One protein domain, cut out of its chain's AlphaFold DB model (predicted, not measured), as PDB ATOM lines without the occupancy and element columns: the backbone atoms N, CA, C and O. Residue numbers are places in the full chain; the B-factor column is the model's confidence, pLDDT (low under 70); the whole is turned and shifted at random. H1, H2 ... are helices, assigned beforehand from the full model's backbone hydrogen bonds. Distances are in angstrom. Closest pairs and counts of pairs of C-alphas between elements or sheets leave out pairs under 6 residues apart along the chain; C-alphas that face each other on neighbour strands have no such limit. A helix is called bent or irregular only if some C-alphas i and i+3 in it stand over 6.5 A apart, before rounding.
ATOM      1  N   THR A  44     392.274 421.769 289.533       59.00
ATOM      2  CA  THR A  44     392.564 422.660 290.664       59.00
ATOM      3  C   THR A  44     391.450 423.666 290.992       59.00
ATOM      4  O   THR A  44     391.453 424.207 292.089       59.00
ATOM      5  N   GLN A  45     390.518 423.942 290.070       61.59
ATOM      6  CA  GLN A  45     389.407 424.889 290.276       61.59
ATOM      7  C   GLN A  45     388.041 424.204 290.442       61.59
ATOM      8  O   GLN A  45     387.020 424.881 290.527       61.59
ATOM      9  N   MET A  46     387.995 422.869 290.439       72.88
ATOM     10  CA  MET A  46     386.737 422.129 290.527       72.88
ATOM     11  C   MET A  46     386.371 421.819 291.978       72.88
ATOM     12  O   MET A  46     387.177 421.272 292.727       72.88
ATOM     13  N   GLU A  47     385.120 422.089 292.345       77.06
ATOM     14  CA  GLU A  47     384.551 421.641 293.614       77.06
ATOM     15  C   GLU A  47     384.022 420.208 293.483       77.06
ATOM     16  O   GLU A  47     383.188 419.901 292.627       77.06
ATOM     17  N   VAL A  48     384.506 419.305 294.341       77.50
ATOM     18  CA  VAL A  48     384.033 417.916 294.390       77.50
ATOM     19  C   VAL A  48     382.851 417.831 295.348       77.50
ATOM     20  O   VAL A  48     383.012 417.957 296.559       77.50
ATOM     21  N   THR A  49     381.662 417.566 294.812       82.19
ATOM     22  CA  THR A  49     380.440 417.370 295.601       82.19
ATOM     23  C   THR A  49     379.940 415.929 295.490       82.19
ATOM     24  O   THR A  49     380.007 415.296 294.434       82.19
ATOM     25  N   SER A  50     379.452 415.363 296.600       83.12
ATOM     26  CA  SER A  50     378.900 414.005 296.613       83.12
ATOM     27  C   SER A  50     377.409 414.020 296.280       83.12
ATOM     28  O   SER A  50     376.614 414.573 297.039       83.12
ATOM     29  N   ILE A  51     377.015 413.350 295.196       84.94
ATOM     30  CA  ILE A  51     375.610 413.176 294.805       84.94
ATOM     31  C   ILE A  51     375.217 411.706 294.990       84.94
ATOM     32  O   ILE A  51     375.913 410.804 294.514       84.94
ATOM     33  N   ARG A  52     374.099 411.448 295.680       90.94
ATOM     34  CA  ARG A  52     373.520 410.101 295.810       90.94
ATOM     35  C   ARG A  52     372.590 409.831 294.631       90.94
ATOM     36  O   ARG A  52     371.710 410.635 294.349       90.94
ATOM     37  N   LEU A  53     372.783 408.698 293.963       90.44
ATOM     38  CA  LEU A  53     371.965 408.251 292.835       90.44
ATOM     39  C   LEU A  53     371.392 406.872 293.137       90.44
ATOM     40  O   LEU A  53     372.058 406.044 293.766       90.44
ATOM     41  N   GLU A  54     370.198 406.604 292.626       95.69
ATOM     42  CA  GLU A  54     369.667 405.247 292.598       95.69
ATOM     43  C   GLU A  54     370.572 404.321 291.774       95.69
ATOM     44  O   GLU A  54     371.207 404.731 290.793       95.69
ATOM     45  N   LYS A  55     370.619 403.042 292.161       93.62
ATOM     46  CA  LYS A  55     371.454 402.038 291.489       93.62
ATOM     47  C   LYS A  55     371.071 401.875 290.012       93.62
ATOM     48  O   LYS A  55     371.943 401.915 289.151       93.62
ATOM     49  N   SER A  56     369.773 401.781 289.728       95.44
ATOM     50  CA  SER A  56     369.198 401.674 288.377       95.44
ATOM     51  C   SER A  56     369.604 402.839 287.467       95.44
ATOM     52  O   SER A  56     369.999 402.631 286.316       95.44
ATOM     53  N   LEU A  57     369.560 404.066 287.991       91.94
ATOM     54  CA  LEU A  57     369.973 405.266 287.273       91.94
ATOM     55  C   LEU A  57     371.476 405.239 286.976       91.94
ATOM     56  O   LEU A  57     371.889 405.484 285.843       91.94
ATOM     57  N   LYS A  58     372.301 404.888 287.969       89.94
ATOM     58  CA  LYS A  58     373.757 404.783 287.799       89.94
ATOM     59  C   LYS A  58     374.133 403.756 286.730       89.94
ATOM     60  O   LYS A  58     375.012 404.029 285.912       89.94
ATOM     61  N   ASP A  59     373.474 402.606 286.722       92.50
ATOM     62  CA  ASP A  59     373.735 401.543 285.750       92.50
ATOM     63  C   ASP A  59     373.301 401.960 284.334       92.50
ATOM     64  O   ASP A  59     374.049 401.763 283.372       92.50
ATOM     65  N   SER A  60     372.165 402.651 284.207       91.00
ATOM     66  CA  SER A  60     371.709 403.222 282.931       91.00
ATOM     67  C   SER A  60     372.682 404.278 282.391       91.00
ATOM     68  O   SER A  60     373.054 404.239 281.219       91.00
ATOM     69  N   LEU A  61     373.172 405.181 283.247       91.00
ATOM     70  CA  LEU A  61     374.156 406.203 282.868       91.00
ATOM     71  C   LEU A  61     375.499 405.589 282.447       91.00
ATOM     72  O   LEU A  61     376.133 406.066 281.506       91.00
ATOM     73  N   LYS A  62     375.937 404.510 283.105       89.25
ATOM     74  CA  LYS A  62     377.128 403.752 282.689       89.25
ATOM     75  C   LYS A  62     376.950 403.120 281.312       89.25
ATOM     76  O   LYS A  62     377.844 403.234 280.482       89.25
ATOM     77  N   SER A  63     375.793 402.508 281.063       89.00
ATOM     78  CA  SER A  63     375.466 401.912 279.763       89.00
ATOM     79  C   SER A  63     375.488 402.953 278.635       89.00
ATOM     80  O   SER A  63     376.089 402.723 277.588       89.00
ATOM     81  N   LEU A  64     374.909 404.135 278.877       86.94
ATOM     82  CA  LEU A  64     374.855 405.228 277.898       86.94
ATOM     83  C   LEU A  64     376.210 405.913 277.664       86.94
ATOM     84  O   LEU A  64     376.505 406.310 276.540       86.94
ATOM     85  N   SER A  65     377.032 406.069 278.706       84.69
ATOM     86  CA  SER A  65     378.317 406.788 278.617       84.69
ATOM     87  C   SER A  65     379.451 405.986 277.975       84.69
ATOM     88  O   SER A  65     380.434 406.583 277.530       84.69
ATOM     89  N   GLY A  66     379.342 404.654 277.912       81.94
ATOM     90  CA  GLY A  66     380.341 403.794 277.278       81.94
ATOM     91  C   GLY A  66     381.765 404.076 277.779       81.94
ATOM     92  O   GLY A  66     382.044 403.988 278.974       81.94
ATOM     93  N   SER A  67     382.670 404.441 276.866       76.38
ATOM     94  CA  SER A  67     384.089 404.700 277.154       76.38
ATOM     95  C   SER A  67     384.392 406.075 277.760       76.38
ATOM     96  O   SER A  67     385.497 406.283 278.249       76.38
ATOM     97  N   GLN A  68     383.454 407.027 277.720       75.81
ATOM     98  CA  GLN A  68     383.658 408.386 278.248       75.81
ATOM     99  C   GLN A  68     383.490 408.445 279.775       75.81
ATOM    100  O   GLN A  68     383.967 409.377 280.416       75.81
ATOM    101  N   GLY A  69     382.848 407.428 280.361       84.88
ATOM    102  CA  GLY A  69     382.578 407.350 281.790       84.88
ATOM    103  C   GLY A  69     381.375 408.196 282.211       84.88
ATOM    104  O   GLY A  69     381.147 409.315 281.747       84.88
ATOM    105  N   TYR A  70     380.581 407.654 283.131       88.44
ATOM    106  CA  TYR A  70     379.306 408.269 283.505       88.44
ATOM    107  C   TYR A  70     379.469 409.602 284.254       88.44
ATOM    108  O   TYR A  70     378.562 410.425 284.233       88.44
ATOM    109  N   GLN A  71     380.614 409.834 284.908       84.69
ATOM    110  CA  GLN A  71     380.893 411.086 285.622       84.69
ATOM    111  C   GLN A  71     380.994 412.272 284.657       84.69
ATOM    112  O   GLN A  71     380.386 413.314 284.901       84.69
ATOM    113  N   THR A  72     381.690 412.097 283.531       83.75
ATOM    114  CA  THR A  72     381.761 413.110 282.475       83.75
ATOM    115  C   THR A  72     380.384 413.348 281.866       83.75
ATOM    116  O   THR A  72     379.985 414.497 281.716       83.75
ATOM    117  N   LEU A  73     379.617 412.280 281.616       85.00
ATOM    118  CA  LEU A  73     378.247 412.391 281.110       85.00
ATOM    119  C   LEU A  73     377.340 413.192 282.058       85.00
ATOM    120  O   LEU A  73     376.629 414.081 281.606       85.00
ATOM    121  N   ILE A  74     377.369 412.903 283.364       87.69
ATOM    122  CA  ILE A  74     376.578 413.645 284.358       87.69
ATOM    123  C   ILE A  74     376.940 415.126 284.322       87.69
ATOM    124  O   ILE A  74     376.049 415.969 284.310       87.69
ATOM    125  N   ARG A  75     378.236 415.444 284.293       84.38
ATOM    126  CA  ARG A  75     378.701 416.830 284.253       84.38
ATOM    127  C   ARG A  75     378.192 417.550 283.005       84.38
ATOM    128  O   ARG A  75     377.688 418.659 283.120       84.38
ATOM    129  N   ASP A  76     378.275 416.907 281.844       79.00
ATOM    130  CA  ASP A  76     377.816 417.491 280.583       79.00
ATOM    131  C   ASP A  76     376.284 417.681 280.586       79.00
ATOM    132  O   ASP A  76     375.790 418.716 280.147       79.00
ATOM    133  N   ILE A  77     375.520 416.734 281.150       82.69
ATOM    134  CA  ILE A  77     374.062 416.861 281.329       82.69
ATOM    135  C   ILE A  77     373.718 418.031 282.255       82.69
ATOM    136  O   ILE A  77     372.860 418.842 281.913       82.69
ATOM    137  N   LEU A  78     374.370 418.124 283.418       85.12
ATOM    138  CA  LEU A  78     374.131 419.203 284.380       85.12
ATOM    139  C   LEU A  78     374.472 420.560 283.771       85.12
ATOM    140  O   LEU A  78     373.698 421.504 283.919       85.12
ATOM    141  N   TRP A  79     375.585 420.643 283.042       79.56
ATOM    142  CA  TRP A  79     375.954 421.869 282.355       79.56
ATOM    143  C   TRP A  79     374.921 422.246 281.303       79.56
ATOM    144  O   TRP A  79     374.421 423.361 281.320       79.56
ATOM    145  N   ASN A  80     374.515 421.304 280.450       70.75
ATOM    146  CA  ASN A  80     373.478 421.544 279.449       70.75
ATOM    147  C   ASN A  80     372.155 421.986 280.082       70.75
ATOM    148  O   ASN A  80     371.504 422.883 279.556       70.75
ATOM    149  N   TYR A  81     371.772 421.406 281.219       76.00
ATOM    150  CA  TYR A  81     370.576 421.815 281.949       76.00
ATOM    151  C   TYR A  81     370.671 423.269 282.431       76.00
ATOM    152  O   TYR A  81     369.753 424.054 282.194       76.00
ATOM    153  N   VAL A  82     371.785 423.653 283.062       74.44
ATOM    154  CA  VAL A  82     372.020 425.036 283.519       74.44
ATOM    155  C   VAL A  82     372.042 425.999 282.337       74.44
ATOM    156  O   VAL A  82     371.396 427.041 282.368       74.44
ATOM    157  N   GLN A  83     372.726 425.625 281.266       65.31
ATOM    158  CA  GLN A  83     372.819 426.383 280.028       65.31
ATOM    159  C   GLN A  83     371.435 426.613 279.390       65.31
ATOM    160  O   GLN A  83     371.091 427.741 279.046       65.31
ATOM    161  N   GLN A  84     370.592 425.580 279.301       59.66
ATOM    162  CA  GLN A  84     369.219 425.711 278.798       59.66
ATOM    163  C   GLN A  84     368.341 426.592 279.697       59.66
ATOM    164  O   GLN A  84     367.484 427.320 279.202       59.66
ATOM    165  N   LYS A  85     368.521 426.526 281.023       64.62
ATOM    166  CA  LYS A  85     367.696 427.272 281.990       64.62
ATOM    167  C   LYS A  85     368.143 428.712 282.217       64.62
ATOM    168  O   LYS A  85     367.302 429.541 282.544       64.62
ATOM    169  N   SER A  86     369.422 429.008 282.025       62.47
ATOM    170  CA  SER A  86     369.968 430.369 282.102       62.47
ATOM    171  C   SER A  86     369.591 431.227 280.893       62.47
ATOM    172  O   SER A  86     369.714 432.443 280.957       62.47
ATOM    173  N   GLY A  87     369.113 430.625 279.796       54.16
ATOM    174  CA  GLY A  87     368.745 431.348 278.572       54.16
ATOM    175  C   GLY A  87     369.941 431.852 277.755       54.16
ATOM    176  O   GLY A  87     369.748 432.347 276.646       54.16
TER     177      GLY A  87
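This is residues 44 to 87 of the 146 residues of an uncharacterized protein of Cyanobacterium sp. HL-69 (UniProt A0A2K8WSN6). Two helices meet in an open L: H2 starts beside H1, with residues 70 to 74 packing on it, and its remainder sticks out as a long arm. Before H1, residues 44 to 54 make a free tail with no named element. The printed part has 44 residues with two named helices, H1 then H2, and no named strand; the class is all helix. It is loose, with a radius of gyration of the C-alphas of 11.9 A, and the C-alphas span 30 by 26 by 21 A.

Residues 44 to 57 stand free, of which 55 to 57 belong to H1, residues 55 to 68. A tight link of one residue, Gly 69, leads to H2, residues 70 to 86. H2 touches H1 with residues 70 to 74 alone. The closest C-alphas of the two helices are those of Lys 62 and Tyr 70, 5.1 A apart. Their lines are about perpendicular, at 83 degrees, and their centres are 15.1 A apart. Residues 75 to 87 stand free, of which 75 to 86 belong to H2. In H2 every O i to N i+4 pair is within hydrogen-bond range; in H1, 8 of 10 are.

The printed part begins with C-alpha 44 at (392.564, 422.660, 290.664). H1 begins with C-alpha 55 at (371.454, 402.038, 291.489) and measures 19.1 A from first to last C-alpha. It is irregular: C-alphas 64 and 67 are 9.3 A apart. H2, the longest helix with 17 residues, measures 24.0 A and ends with C-alpha 86 at (369.968, 430.369, 282.102).

The two C-alphas farthest apart are those of Lys 55 and Gly 87, at 32.1 A. The printed part has no cut. The mean pLDDT of the printed part is 80.9, and the model's confidence is under 70 at residues 44 to 45 and 83 to 87.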